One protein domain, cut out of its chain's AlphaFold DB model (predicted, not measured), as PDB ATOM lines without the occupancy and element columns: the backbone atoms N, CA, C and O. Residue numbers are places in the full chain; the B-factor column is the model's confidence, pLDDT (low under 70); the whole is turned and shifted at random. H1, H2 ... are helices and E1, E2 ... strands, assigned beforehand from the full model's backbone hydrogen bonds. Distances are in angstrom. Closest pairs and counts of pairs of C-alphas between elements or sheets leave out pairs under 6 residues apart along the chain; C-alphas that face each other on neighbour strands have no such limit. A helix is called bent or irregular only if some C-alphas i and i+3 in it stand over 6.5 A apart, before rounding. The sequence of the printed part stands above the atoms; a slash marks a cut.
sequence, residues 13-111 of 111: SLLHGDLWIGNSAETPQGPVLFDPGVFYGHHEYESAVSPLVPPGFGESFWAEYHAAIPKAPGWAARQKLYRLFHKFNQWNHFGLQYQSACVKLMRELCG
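AT A GLANCE: This is residues 13 to 111 of the 111 residues of a protein of Portunus trituberculatus (UniProt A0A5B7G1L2). A helical hairpin, the long H3 and H4, makes one end of the domain, and a two-stranded hairpin, E2 and E3, lies at the opposite end, where its tip, residues 26 to 31, sticks out. Between these ends lie a second small sheet, E1 and E4, and the short helix H1, which packs on H3, while H2 touches no helix. The printed part has 99 residues, with four named strands and then four named helices in the order E1 E2 E3 E4 H1 H2 H3 H4; the class is mixed, helices and strands, and both two-stranded sheets are antiparallel. The whole is compact, with a radius of gyration of the C-alphas of 14.3 A and spans of 44 by 33 by 25 A.

IN THESE COORDINATES: One sheet pairs E1, residues 13 to 15, with E4, residues 39 to 42; C-alpha 13 is at (-45.997, 28.267, -23.467). The other pairs E2, residues 24 to 27, with E3, residues 30 to 33, each 10.2 A long. H1 is residues 43 to 48, and H2, residues 59 to 68, is 14.4 A long. H3, residues 75 to 94, is the longest helix at 28.0 A and begins at C-alpha 75, (-30.721, 24.103, -25.784). H4, residues 96 to 110, is 21.5 A long and ends at C-alpha 110, (-21.647, 25.888, -11.528); it is irregular, but only just, with C-alphas 97 and 100 6.9 A apart.

HOW THE PARTS SIT: E1 and E4 are antiparallel neighbours, with N 13 and O 41 at 2.8 A and N 15 and O 39 at 2.9 A, within hydrogen-bond range. The closest C-alphas of E1 and H1 are those of Ser 13 and His 43, 5.7 A apart. H1 touches H3, closest at the C-alphas of Ala 48 and Arg 83, 5.1 A apart, at a steep tilt of 60 degrees, the same way. H3 and H4 form a helical hairpin: they touch, closest at the C-alphas of Trp 91 and Tyr 98, 4.8 A apart, and run opposite ways at a shallow tilt of 26 degrees. H2 is apart from H3 and H4, and only just apart from H1, with their closest C-alphas 8.4 A apart. The hairpin E2 and E3 is antiparallel, with N 25 and O 32 at 2.9 A and N 32 and O 25 at 2.8 A; both strands are apart from the four helices. In H2 every O i to N i+4 pair is within hydrogen-bond range, against 14 of 16 in H3, 9 of 11 in H4 and 0 of 2 in H1, where 2 of 3 O i to N i+3 pairs are.

THE WHOLE: The two C-alphas farthest apart are those of Pro 28 and Gly 111, 48.2 A. The printed part has no cut and no long link. Residues 92 to 97, of which 92 to 94 belong to H3, also stand free. The mean pLDDT of the printed part is 91.9, and residue 111, the chain's last, is the one printed residue under 70.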
ATOM      1  N   SER A  13     -45.263  29.408 -22.924       96.31
ATOM      2  CA  SER A  13     -45.997  28.267 -23.467       96.31
ATOM      3  C   SER A  13     -46.786  27.627 -22.331       96.31
ATOM      4  O   SER A  13     -46.290  27.596 -21.205       96.31
ATOM      5  N   LEU A  14     -47.996  27.143 -22.610       97.19
ATOM      6  CA  LEU A  14     -48.741  26.329 -21.652       97.19
ATOM      7  C   LEU A  14     -48.052  24.963 -21.550       97.19
ATOM      8  O   LEU A  14     -47.931  24.268 -22.557       97.19
ATOM      9  N   LEU A  15     -47.571  24.617 -20.359       96.50
ATOM     10  CA  LEU A  15     -46.834  23.381 -20.094       96.50
ATOM     11  C   LEU A  15     -47.707  22.402 -19.320       96.50
ATOM     12  O   LEU A  15     -48.491  22.814 -18.463       96.50
ATOM     13  N   HIS A  16     -47.524  21.110 -19.580       95.50
ATOM     14  CA  HIS A  16     -48.087  20.047 -18.754       95.50
ATOM     15  C   HIS A  16     -47.415  20.038 -17.376       95.50
ATOM     16  O   HIS A  16     -48.077  19.847 -16.359       95.50
ATOM     17  N   GLY A  17     -46.100  20.272 -17.340       93.00
ATOM     18  CA  GLY A  17     -45.323  20.436 -16.108       93.00
ATOM     19  C   GLY A  17     -44.824  19.127 -15.489       93.00
ATOM     20  O   GLY A  17     -43.864  19.142 -14.724       93.00
ATOM     21  N   ASP A  18     -45.429  18.003 -15.867       91.81
ATOM     22  CA  ASP A  18     -45.009  16.649 -15.482       91.81
ATOM     23  C   ASP A  18     -45.207  15.648 -16.640       91.81
ATOM     24  O   ASP A  18     -45.879  14.629 -16.499       91.81
ATOM     25  N   LEU A  19     -44.763  15.992 -17.860       91.19
ATOM     26  CA  LEU A  19     -45.027  15.177 -19.057       91.19
ATOM     27  C   LEU A  19     -44.053  14.004 -19.214       91.19
ATOM     28  O   LEU A  19     -42.988  14.129 -19.815       91.19
ATOM     29  N   TRP A  20     -44.452  12.817 -18.783       89.75
ATOM     30  CA  TRP A  20     -43.720  11.576 -19.042       89.75
ATOM     31  C   TRP A  20     -44.690  10.458 -19.424       89.75
ATOM     32  O   TRP A  20     -45.903  10.639 -19.336       89.75
ATOM     33  N   ILE A  21     -44.168   9.303 -19.857       89.75
ATOM     34  CA  ILE A  21     -45.008   8.219 -20.394       89.75
ATOM     35  C   ILE A  21     -46.097   7.779 -19.406       89.75
ATOM     36  O   ILE A  21     -47.200   7.451 -19.826       89.75
ATOM     37  N   GLY A  22     -45.800   7.808 -18.100       91.00
ATOM     38  CA  GLY A  22     -46.731   7.416 -17.045       91.00
ATOM     39  C   GLY A  22     -47.935   8.345 -16.910       91.00
ATOM     40  O   GLY A  22     -48.959   7.893 -16.418       91.00
ATOM     41  N   ASN A  23     -47.825   9.580 -17.407       94.06
ATOM     42  CA  ASN A  23     -48.865  10.612 -17.424       94.06
ATOM     43  C   ASN A  23     -49.481  10.796 -18.827       94.06
ATOM     44  O   ASN A  23     -50.053  11.840 -19.151       94.06
ATOM     45  N   SER A  24     -49.322   9.798 -19.699       93.56
ATOM     46  CA  SER A  24     -49.850   9.808 -21.062       93.56
ATOM     47  C   SER A  24     -50.471   8.465 -21.422       93.56
ATOM     48  O   SER A  24     -50.012   7.415 -20.978       93.56
ATOM     49  N   ALA A  25     -51.506   8.489 -22.252       94.06
ATOM     50  CA  ALA A  25     -52.092   7.294 -22.842       94.06
ATOM     51  C   ALA A  25     -52.609   7.590 -24.253       94.06
ATOM     52  O   ALA A  25     -52.631   8.736 -24.704       94.06
ATOM     53  N   GLU A  26     -53.040   6.545 -24.950       95.44
ATOM     54  CA  GLU A  26     -53.657   6.644 -26.266       95.44
ATOM     55  C   GLU A  26     -55.087   6.109 -26.208       95.44
ATOM     56  O   GLU A  26     -55.377   5.092 -25.577       95.44
ATOM     57  N   THR A  27     -55.991   6.823 -26.868       97.00
ATOM     58  CA  THR A  27     -57.391   6.441 -27.050       97.00
ATOM     59  C   THR A  27     -57.695   6.336 -28.542       97.00
ATOM     60  O   THR A  27     -56.940   6.876 -29.353       97.00
ATOM     61  N   PRO A  28     -58.832   5.741 -28.949       97.75
ATOM     62  CA  PRO A  28     -59.242   5.755 -30.353       97.75
ATOM     63  C   PRO A  28     -59.417   7.165 -30.950       97.75
ATOM     64  O   PRO A  28     -59.481   7.306 -32.168       97.75
ATOM     65  N   GLN A  29     -59.520   8.204 -30.115       96.94
ATOM     66  CA  GLN A  29     -59.638   9.605 -30.523       96.94
ATOM     67  C   GLN A  29     -58.287  10.337 -30.563       96.94
ATOM     68  O   GLN A  29     -58.236  11.482 -31.011       96.94
ATOM     69  N   GLY A  30     -57.205   9.697 -30.110       95.50
ATOM     70  CA  GLY A  30     -55.861  10.267 -30.062       95.50
ATOM     71  C   GLY A  30     -55.215  10.224 -28.671       95.50
ATOM     72  O   GLY A  30     -55.731   9.570 -27.754       95.50
ATOM     73  N   PRO A  31     -54.064  10.904 -28.509       94.31
ATOM     74  CA  PRO A  31     -53.320  10.924 -27.258       94.31
ATOM     75  C   PRO A  31     -54.064  11.706 -26.175       94.31
ATOM     76  O   PRO A  31     -54.666  12.750 -26.435       94.31
ATOM     77  N   VAL A  32     -53.971  11.221 -24.943       96.62
ATOM     78  CA  VAL A  32     -54.497  11.874 -23.742       96.62
ATOM     79  C   VAL A  32     -53.379  12.047 -22.723       96.62
ATOM     80  O   VAL A  32     -52.511  11.186 -22.586       96.62
ATOM     81  N   LEU A  33     -53.403  13.176 -22.020       95.50
ATOM     82  CA  LEU A  33     -52.454  13.532 -20.966       95.50
ATOM     83  C   LEU A  33     -53.219  13.706 -19.653       95.50
ATOM     84  O   LEU A  33     -54.357  14.183 -19.670       95.50
ATOM     85  N   PHE A  34     -52.615  13.324 -18.532       96.12
ATOM     86  CA  PHE A  34     -53.244  13.373 -17.210       96.12
ATOM     87  C   PHE A  34     -52.227  13.693 -16.108       96.12
ATOM     88  O   PHE A  34     -51.027  13.718 -16.346       96.12
ATOM     89  N   ASP A  35     -52.729  13.987 -14.906       95.81
ATOM     90  CA  ASP A  35     -51.947  14.407 -13.734       95.81
ATOM     91  C   ASP A  35     -50.994  15.597 -13.983       95.81
ATOM     92  O   ASP A  35     -49.792  15.519 -13.717       95.81
ATOM     93  N   PRO A  36     -51.501  16.740 -14.493       95.50
ATOM     94  CA  PRO A  36     -50.632  17.837 -14.867       95.50
ATOM     95  C   PRO A  36     -50.254  18.728 -13.673       95.50
ATOM     96  O   PRO A  36     -51.062  19.026 -12.792       95.50
ATOM     97  N   GLY A  37     -49.039  19.270 -13.721       93.44
ATOM     98  CA  GLY A  37     -48.580  20.387 -12.897       93.44
ATOM     99  C   GLY A  37     -48.542  21.676 -13.716       93.44
ATOM    100  O   GLY A  37     -47.469  22.240 -13.890       93.44
ATOM    101  N   VAL A  38     -49.683  22.100 -14.277       96.50
ATOM    102  CA  VAL A  38     -49.764  23.125 -15.340       96.50
ATOM    103  C   VAL A  38     -49.205  24.487 -14.922       96.50
ATOM    104  O   VAL A  38     -49.591  25.047 -13.896       96.50
ATOM    105  N   PHE A  39     -48.389  25.092 -15.788       96.81
ATOM    106  CA  PHE A  39     -48.001  26.501 -15.687       96.81
ATOM    107  C   PHE A  39     -47.605  27.077 -17.052       96.81
ATOM    108  O   PHE A  39     -47.383  26.347 -18.018       96.81
ATOM    109  N   TYR A  40     -47.494  28.405 -17.133       97.88
ATOM    110  CA  TYR A  40     -46.884  29.068 -18.285       97.88
ATOM    111  C   TYR A  40     -45.374  29.188 -18.086       97.88
ATOM    112  O   TYR A  40     -44.917  29.794 -17.117       97.88
ATOM    113  N   GLY A  41     -44.593  28.651 -19.019       95.19
ATOM    114  CA  GLY A  41     -43.135  28.647 -18.926       95.19
ATOM    115  C   GLY A  41     -42.439  28.543 -20.278       95.19
ATOM    116  O   GLY A  41     -43.044  28.731 -21.330       95.19
ATOM    117  N   HIS A  42     -41.139  28.261 -20.255       95.94
ATOM    118  CA  HIS A  42     -40.373  28.006 -21.474       95.94
ATOM    119  C   HIS A  42     -40.634  26.575 -21.960       95.94
ATOM    120  O   HIS A  42     -40.419  25.646 -21.191       95.94
ATOM    121  N   HIS A  43     -41.031  26.389 -23.225       94.88
ATOM    122  CA  HIS A  43     -41.332  25.069 -23.814       94.88
ATOM    123  C   HIS A  43     -40.224  24.021 -23.622       94.88
ATOM    124  O   HIS A  43     -40.511  22.843 -23.441       94.88
ATOM    125  N   GLU A  44     -38.955  24.442 -23.580       95.12
ATOM    126  CA  GLU A  44     -37.824  23.548 -23.319       95.12
ATOM    127  C   GLU A  44     -37.882  22.852 -21.944       95.12
ATOM    128  O   GLU A  44     -37.192  21.854 -21.744       95.12
ATOM    129  N   TYR A  45     -38.677  23.353 -20.995       94.19
ATOM    130  CA  TYR A  45     -38.902  22.687 -19.713       94.19
ATOM    131  C   TYR A  45     -39.477  21.277 -19.903       94.19
ATOM    132  O   TYR A  45     -38.995  20.335 -19.284       94.19
ATOM    133  N   GLU A  46     -40.442  21.115 -20.813       91.38
ATOM    134  CA  GLU A  46     -41.189  19.863 -20.983       91.38
ATOM    135  C   GLU A  46     -40.285  18.699 -21.414       91.38
ATOM    136  O   GLU A  46     -40.415  17.575 -20.940       91.38
ATOM    137  N   SER A  47     -39.282  18.961 -22.259       87.56
ATOM    138  CA  SER A  47     -38.351  17.921 -22.716       87.56
ATOM    139  C   SER A  47     -37.348  17.468 -21.653       87.56
ATOM    140  O   SER A  47     -36.635  16.477 -21.843       87.56
ATOM    141  N   ALA A  48     -37.259  18.180 -20.528       88.06
ATOM    142  CA  ALA A  48     -36.246  17.925 -19.515       88.06
ATOM    143  C   ALA A  48     -36.545  16.694 -18.651       88.06
ATOM    144  O   ALA A  48     -35.609  16.119 -18.093       88.06
ATOM    145  N   VAL A  49     -37.803  16.260 -18.564       82.38
ATOM    146  CA  VAL A  49     -38.207  15.082 -17.779       82.38
ATOM    147  C   VAL A  49     -37.928  13.759 -18.506       82.38
ATOM    148  O   VAL A  49     -37.604  12.763 -17.862       82.38
ATOM    149  N   SER A  50     -37.921  13.754 -19.846       75.50
ATOM    150  CA  SER A  50     -37.780  12.541 -20.670       75.50
ATOM    151  C   SER A  50     -36.604  11.609 -20.323       75.50
ATOM    152  O   SER A  50     -36.802  10.399 -20.359       75.50
ATOM    153  N   PRO A  51     -35.383  12.089 -20.007       72.25
ATOM    154  CA  PRO A  51     -34.264  11.209 -19.663       72.25
ATOM    155  C   PRO A  51     -34.243  10.780 -18.186       72.25
ATOM    156  O   PRO A  51     -33.309  10.094 -17.774       72.25
ATOM    157  N   LEU A  52     -35.193  11.234 -17.360       73.88
ATOM    158  CA  LEU A  52     -35.214  10.979 -15.916       73.88
ATOM    159  C   LEU A  52     -36.131   9.822 -15.507       73.88
ATOM    160  O   LEU A  52     -35.942   9.285 -14.418       73.88
ATOM    161  N   VAL A  53     -37.094   9.450 -16.353       74.31
ATOM    162  CA  VAL A  53     -38.114   8.431 -16.066       74.31
ATOM    163  C   VAL A  53     -38.201   7.458 -17.245       74.31
ATOM    164  O   VAL A  53     -38.808   7.783 -18.263       74.31
ATOM    165  N   PRO A  54     -37.550   6.284 -17.158       77.12
ATOM    166  CA  PRO A  54     -37.668   5.239 -18.166       77.12
ATOM    167  C   PRO A  54     -38.979   4.441 -17.992       77.12
ATOM    168  O   PRO A  54     -39.323   4.116 -16.855       77.12
ATOM    169  N   PRO A  55     -39.660   4.044 -19.086       78.81
ATOM    170  CA  PRO A  55     -39.356   4.398 -20.472       78.81
ATOM    171  C   PRO A  55     -39.774   5.844 -20.793       78.81
ATOM    172  O   PRO A  55     -40.798   6.327 -20.328       78.81
ATOM    173  N   GLY A  56     -38.965   6.549 -21.584       82.56
ATOM    174  CA  GLY A  56     -39.307   7.886 -22.077       82.56
ATOM    175  C   GLY A  56     -40.053   7.829 -23.411       82.56
ATOM    176  O   GLY A  56     -40.172   6.763 -24.018       82.56
ATOM    177  N   PHE A  57     -40.495   8.986 -23.911       88.31
ATOM    178  CA  PHE A  57     -40.954   9.092 -25.298       88.31
ATOM    179  C   PHE A  57     -39.826   8.714 -26.271       88.31
ATOM    180  O   PHE A  57     -38.663   9.067 -26.056       88.31
ATOM    181  N   GLY A  58     -40.180   7.989 -27.334       86.88
ATOM    182  CA  GLY A  58     -39.231   7.514 -28.341       86.88
ATOM    183  C   GLY A  58     -38.619   8.635 -29.186       86.88
ATOM    184  O   GLY A  58     -39.085   9.775 -29.188       86.88
ATOM    185  N   GLU A  59     -37.578   8.298 -29.949       88.75
ATOM    186  CA  GLU A  59     -36.880   9.255 -30.820       88.75
ATOM    187  C   GLU A  59     -37.806   9.896 -31.862       88.75
ATOM    188  O   GLU A  59     -37.667  11.086 -32.137       88.75
ATOM    189  N   SER A  60     -38.784   9.147 -32.387       92.44
ATOM    190  CA  SER A  60     -39.770   9.659 -33.348       92.44
ATOM    191  C   SER A  60     -40.609  10.801 -32.773       92.44
ATOM    192  O   SER A  60     -40.785  11.818 -33.435       92.44
ATOM    193  N   PHE A  61     -41.061  10.686 -31.520       90.94
ATOM    194  CA  PHE A  61     -41.818  11.742 -30.846       90.94
ATOM    195  C   PHE A  61     -40.995  13.030 -30.738       90.94
ATOM    196  O   PHE A  61     -41.463  14.107 -31.101       90.94
ATOM    197  N   TRP A  62     -39.745  12.925 -30.278       90.38
ATOM    198  CA  TRP A  62     -38.877  14.094 -30.133       90.38
ATOM    199  C   TRP A  62     -38.439  14.681 -31.477       90.38
ATOM    200  O   TRP A  62     -38.239  15.892 -31.562       90.38
ATOM    201  N   ALA A  63     -38.299  13.860 -32.521       93.62
ATOM    202  CA  ALA A  63     -38.025  14.337 -33.873       93.62
ATOM    203  C   ALA A  63     -39.169  15.222 -34.390       93.62
ATOM    204  O   ALA A  63     -38.916  16.358 -34.788       93.62
ATOM    205  N   GLU A  64     -40.416  14.755 -34.284       95.62
ATOM    206  CA  GLU A  64     -41.603  15.524 -34.683       95.62
ATOM    207  C   GLU A  64     -41.811  16.766 -33.805       95.62
ATOM    208  O   GLU A  64     -42.052  17.863 -34.312       95.62
ATOM    209  N   TYR A  65     -41.615  16.643 -32.486       93.31
ATOM    210  CA  TYR A  65     -41.666  17.787 -31.572       93.31
ATOM    211  C   TYR A  65     -40.683  18.883 -32.000       93.31
ATOM    212  O   TYR A  65     -41.035  20.060 -32.027       93.31
ATOM    213  N   HIS A  66     -39.454  18.511 -32.369       94.38
ATOM    214  CA  HIS A  66     -38.436  19.472 -32.784       94.38
ATOM    215  C   HIS A  66     -38.561  19.947 -34.234       94.38
ATOM    216  O   HIS A  66     -37.995  20.991 -34.562       94.38
ATOM    217  N   ALA A  67     -39.316  19.241 -35.076       96.75
ATOM    218  CA  ALA A  67     -39.748  19.753 -36.371       96.75
ATOM    219  C   ALA A  67     -40.766  20.895 -36.196       96.75
ATOM    220  O   ALA A  67     -40.663  21.917 -36.872       96.75
ATOM    221  N   ALA A  68     -41.696  20.760 -35.242       95.44
ATOM    222  CA  ALA A  68     -42.670  21.802 -34.908       95.44
ATOM    223  C   ALA A  68     -42.066  22.952 -34.077       95.44
ATOM    224  O   ALA A  68     -42.388  24.120 -34.296       95.44
ATOM    225  N   ILE A  69     -41.186  22.630 -33.122       93.31
ATOM    226  CA  ILE A  69     -40.543  23.579 -32.203       93.31
ATOM    227  C   ILE A  69     -39.015  23.373 -32.238       93.31
ATOM    228  O   ILE A  69     -38.458  22.582 -31.460       93.31
ATOM    229  N   PRO A  70     -38.306  24.086 -33.136       93.44
ATOM    230  CA  PRO A  70     -36.868  23.925 -33.312       93.44
ATOM    231  C   PRO A  70     -36.063  24.239 -32.048       93.44
ATOM    232  O   PRO A  70     -36.336  25.198 -31.324       93.44
ATOM    233  N   LYS A  71     -34.998  23.465 -31.813       93.56
ATOM    234  CA  LYS A  71     -34.061  23.712 -30.708       93.56
ATOM    235  C   LYS A  71     -33.343  25.046 -30.910       93.56
ATOM    236  O   LYS A  71     -32.628  25.227 -31.894       93.56
ATOM    237  N   ALA A  72     -33.454  25.946 -29.939       93.50
ATOM    238  CA  ALA A  72     -32.685  27.186 -29.944       93.50
ATOM    239  C   ALA A  72     -31.196  26.939 -29.605       93.50
ATOM    240  O   ALA A  72     -30.862  25.987 -28.886       93.50
ATOM    241  N   PRO A  73     -30.271  27.821 -30.031       93.00
ATOM    242  CA  PRO A  73     -28.879  27.773 -29.587       93.00
ATOM    243  C   PRO A  73     -28.767  27.685 -28.058       93.00
ATOM    244  O   PRO A  73     -29.491  28.359 -27.322       93.00
ATOM    245  N   GLY A  74     -27.889  26.811 -27.561       93.25
ATOM    246  CA  GLY A  74     -27.729  26.561 -26.123       93.25
ATOM    247  C   GLY A  74     -28.773  25.632 -25.486       93.25
ATOM    248  O   GLY A  74     -28.711  25.426 -24.272       93.25
ATOM    249  N   TRP A  75     -29.680  25.026 -26.270       93.88
ATOM    250  CA  TRP A  75     -30.721  24.103 -25.784       93.88
ATOM    251  C   TRP A  75     -30.163  23.039 -24.835       93.88
ATOM    252  O   TRP A  75     -30.635  22.898 -23.713       93.88
ATOM    253  N   ALA A  76     -29.084  22.346 -25.215       92.38
ATOM    254  CA  ALA A  76     -28.513  21.268 -24.402       92.38
ATOM    255  C   ALA A  76     -28.039  21.734 -23.010       92.38
ATOM    256  O   ALA A  76     -28.162  20.997 -22.030       92.38
ATOM    257  N   ALA A  77     -27.527  22.963 -22.900       92.56
ATOM    258  CA  ALA A  77     -27.117  23.538 -21.623       92.56
ATOM    259  C   ALA A  77     -28.336  23.897 -20.755       92.56
ATOM    260  O   ALA A  77     -28.354  23.598 -19.561       92.56
ATOM    261  N   ARG A  78     -29.389  24.463 -21.359       94.38
ATOM    262  CA  ARG A  78     -30.662  24.734 -20.672       94.38
ATOM    263  C   ARG A  78     -31.384  23.457 -20.249       94.38
ATOM    264  O   ARG A  78     -31.919  23.415 -19.150       94.38
ATOM    265  N   GLN A  79     -31.314  22.382 -21.032       94.06
ATOM    266  CA  GLN A  79     -31.861  21.081 -20.639       94.06
ATOM    267  C   GLN A  79     -31.239  20.547 -19.349       94.06
ATOM    268  O   GLN A  79     -31.948  20.005 -18.507       94.06
ATOM    269  N   LYS A  80     -29.923  20.714 -19.158       93.19
ATOM    270  CA  LYS A  80     -29.275  20.367 -17.883       93.19
ATOM    271  C   LYS A  80     -29.843  21.198 -16.729       93.19
ATOM    272  O   LYS A  80     -30.114  20.646 -15.667       93.19
ATOM    273  N   LEU A  81     -30.069  22.495 -16.952       94.00
ATOM    274  CA  LEU A  81     -30.678  23.380 -15.961       94.00
ATOM    275  C   LEU A  81     -32.119  22.964 -15.615       94.00
ATOM    276  O   LEU A  81     -32.445  22.860 -14.439       94.00
ATOM    277  N   TYR A  82     -32.964  22.666 -16.602       94.75
ATOM    278  CA  TYR A  82     -34.337  22.210 -16.356       94.75
ATOM    279  C   TYR A  82     -34.386  20.840 -15.671       94.75
ATOM    280  O   TYR A  82     -35.151  20.641 -14.732       94.75
ATOM    281  N   ARG A  83     -33.491  19.914 -16.036       92.81
ATOM    282  CA  ARG A  83     -33.352  18.620 -15.344       92.81
ATOM    283  C   ARG A  83     -33.005  18.771 -13.869       92.81
ATOM    284  O   ARG A  83     -33.409  17.925 -13.075       92.81
ATOM    285  N   LEU A  84     -32.252  19.810 -13.498       93.69
ATOM    286  CA  LEU A  84     -31.914  20.057 -12.099       93.69
ATOM    287  C   LEU A  84     -33.181  20.264 -11.261       93.69
ATOM    288  O   LEU A  84     -33.264  19.695 -10.178       93.69
ATOM    289  N   PHE A  85     -34.184  20.982 -11.780       92.06
ATOM    290  CA  PHE A  85     -35.473  21.146 -11.102       92.06
ATOM    291  C   PHE A  85     -36.154  19.796 -10.834       92.06
ATOM    292  O   PHE A  85     -36.494  19.495  -9.694       92.06
ATOM    293  N   HIS A  86     -36.280  18.937 -11.849       90.88
ATOM    294  CA  HIS A  86     -36.906  17.622 -11.669       90.88
ATOM    295  C   HIS A  86     -36.112  16.714 -10.720       90.88
ATOM    296  O   HIS A  86     -36.707  15.994  -9.924       90.88
ATOM    297  N   LYS A  87     -34.773  16.767 -10.738       91.50
ATOM    298  CA  LYS A  87     -33.944  16.016  -9.775       91.50
ATOM    299  C   LYS A  87     -34.118  16.513  -8.344       91.50
ATOM    300  O   LYS A  87     -34.131  15.698  -7.423       91.50
ATOM    301  N   PHE A  88     -34.277  17.820  -8.160       93.31
ATOM    302  CA  PHE A  88     -34.654  18.384  -6.868       93.31
ATOM    303  C   PHE A  88     -36.023  17.885  -6.422       93.31
ATOM    304  O   PHE A  88     -36.160  17.461  -5.279       93.31
ATOM    305  N   ASN A  89     -37.002  17.873  -7.328       91.12
ATOM    306  CA  ASN A  89     -38.336  17.363  -7.041       91.12
ATOM    307  C   ASN A  89     -38.298  15.884  -6.621       91.12
ATOM    308  O   ASN A  89     -38.878  15.507  -5.606       91.12
ATOM    309  N   GLN A  90     -37.536  15.053  -7.340       90.50
ATOM    310  CA  GLN A  90     -37.341  13.644  -6.996       90.50
ATOM    311  C   GLN A  90     -36.689  13.463  -5.621       90.50
ATOM    312  O   GLN A  90     -37.131  12.625  -4.841       90.50
ATOM    313  N   TRP A  91     -35.661  14.254  -5.300       94.44
ATOM    314  CA  TRP A  91     -35.058  14.232  -3.966       94.44
ATOM    315  C   TRP A  91     -36.078  14.627  -2.893       94.44
ATOM    316  O   TRP A  91     -36.225  13.908  -1.906       94.44
ATOM    317  N   ASN A  92     -36.828  15.708  -3.109       94.56
ATOM    318  CA  ASN A  92     -37.829  16.187  -2.160       94.56
ATOM    319  C   ASN A  92     -38.933  15.152  -1.883       94.56
ATOM    320  O   ASN A  92     -39.299  14.949  -0.729       94.56
ATOM    321  N   HIS A  93     -39.446  14.480  -2.917       92.00
ATOM    322  CA  HIS A  93     -40.573  13.554  -2.772       92.00
ATOM    323  C   HIS A  93     -40.177  12.119  -2.431       92.00
ATOM    324  O   HIS A  93     -40.899  11.452  -1.694       92.00
ATOM    325  N   PHE A  94     -39.060  11.624  -2.964       91.50
ATOM    326  CA  PHE A  94     -38.725  10.201  -2.890       91.50
ATOM    327  C   PHE A  94     -37.511   9.901  -2.009       91.50
ATOM    328  O   PHE A  94     -37.294   8.738  -1.679       91.50
ATOM    329  N   GLY A  95     -36.748  10.913  -1.585       92.25
ATOM    330  CA  GLY A  95     -35.708  10.769  -0.567       92.25
ATOM    331  C   GLY A  95     -34.265  10.779  -1.078       92.25
ATOM    332  O   GLY A  95     -33.954  11.122  -2.224       92.25
ATOM    333  N   LEU A  96     -33.347  10.452  -0.164       94.25
ATOM    334  CA  LEU A  96     -31.905  10.701  -0.285       94.25
ATOM    335  C   LEU A  96     -31.226   9.972  -1.451       94.25
ATOM    336  O   LEU A  96     -30.179  10.422  -1.917       94.25
ATOM    337  N   GLN A  97     -31.812   8.900  -1.982       92.25
ATOM    338  CA  GLN A  97     -31.253   8.177  -3.127       92.25
ATOM    339  C   GLN A  97     -31.115   9.050  -4.389       92.25
ATOM    340  O   GLN A  97     -30.268   8.767  -5.235       92.25
ATOM    341  N   TYR A  98     -31.870  10.151  -4.499       92.12
ATOM    342  CA  TYR A  98     -31.767  11.108  -5.610       92.12
ATOM    343  C   TYR A  98     -30.802  12.276  -5.337       92.12
ATOM    344  O   TYR A  98     -30.417  12.993  -6.268       92.12
ATOM    345  N   GLN A  99     -30.362  12.457  -4.085       94.25
ATOM    346  CA  GLN A  99     -29.521  13.580  -3.664       94.25
ATOM    347  C   GLN A  99     -28.203  13.628  -4.441       94.25
ATOM    348  O   GLN A  99     -27.816  14.678  -4.955       94.25
ATOM    349  N   SER A 100     -27.509  12.492  -4.547       94.31
ATOM    350  CA  SER A 100     -26.191  12.415  -5.190       94.31
ATOM    351  C   SER A 100     -26.250  12.847  -6.660       94.31
ATOM    352  O   SER A 100     -25.425  13.646  -7.109       94.31
ATOM    353  N   ALA A 101     -27.270  12.392  -7.394       91.62
ATOM    354  CA  ALA A 101     -27.502  12.760  -8.785       91.62
ATOM    355  C   ALA A 101     -27.861  14.248  -8.942       91.62
ATOM    356  O   ALA A 101     -27.408  14.889  -9.893       91.62
ATOM    357  N   CYS A 102     -28.650  14.802  -8.016       94.44
ATOM    358  CA  CYS A 102     -29.004  16.220  -7.996       94.44
ATOM    359  C   CYS A 102     -27.772  17.106  -7.749       94.44
ATOM    360  O   CYS A 102     -27.482  18.013  -8.531       94.44
ATOM    361  N   VAL A 103     -26.987  16.800  -6.709       95.19
ATOM    362  CA  VAL A 103     -25.773  17.551  -6.349       95.19
ATOM    363  C   VAL A 103     -24.713  17.463  -7.447       95.19
ATOM    364  O   VAL A 103     -24.064  18.466  -7.750       95.19
ATOM    365  N   LYS A 104     -24.548  16.296  -8.085       94.88
ATOM    366  CA  LYS A 104     -23.642  16.142  -9.232       94.88
ATOM    367  C   LYS A 104     -24.012  17.100 -10.366       94.88
ATOM    368  O   LYS A 104     -23.160  17.864 -10.810       94.88
ATOM    369  N   LEU A 105     -25.280  17.107 -10.785       93.88
ATOM    370  CA  LEU A 105     -25.749  17.978 -11.866       93.88
ATOM    371  C   LEU A 105     -25.631  19.465 -11.504       93.88
ATOM    372  O   LEU A 105     -25.263  20.278 -12.348       93.88
ATOM    373  N   MET A 106     -25.895  19.825 -10.246       94.06
ATOM    374  CA  MET A 106     -25.694  21.191  -9.764       94.06
ATOM    375  C   MET A 106     -24.232  21.633  -9.911       94.06
ATOM    376  O   MET A 106     -23.974  22.717 -10.426       94.06
ATOM    377  N   ARG A 107     -23.271  20.791  -9.507       94.19
ATOM    378  CA  ARG A 107     -21.836  21.097  -9.642       94.19
ATOM    379  C   ARG A 107     -21.427  21.287 -11.101       94.19
ATOM    380  O   ARG A 107     -20.715  22.237 -11.399       94.19
ATOM    381  N   GLU A 108     -21.930  20.446 -12.005       92.38
ATOM    382  CA  GLU A 108     -21.683  20.574 -13.450       92.38
ATOM    383  C   GLU A 108     -22.197  21.900 -14.038       92.38
ATOM    384  O   GLU A 108     -21.649  22.383 -15.024       92.38
ATOM    385  N   LEU A 109     -23.245  22.492 -13.458       91.19
ATOM    386  CA  LEU A 109     -23.817  23.763 -13.913       91.19
ATOM    387  C   LEU A 109     -23.103  24.999 -13.342       91.19
ATOM    388  O   LEU A 109     -23.221  26.084 -13.927       91.19
ATOM    389  N   CYS A 110     -22.406  24.838 -12.212       86.12
ATOM    390  CA  CYS A 110     -21.647  25.888 -11.528       86.12
ATOM    391  C   CYS A 110     -20.187  25.999 -11.993       86.12
ATOM    392  O   CYS A 110     -19.568  27.027 -11.721       86.12
ATOM    393  N   GLY A 111     -19.657  24.971 -12.666       68.69
ATOM    394  CA  GLY A 111     -18.400  25.054 -13.420       68.69
ATOM    395  C   GLY A 111     -18.496  25.986 -14.627       68.69
ATOM    396  O   GLY A 111     -17.439  26.520 -15.008       68.69
TER     397      GLY A 111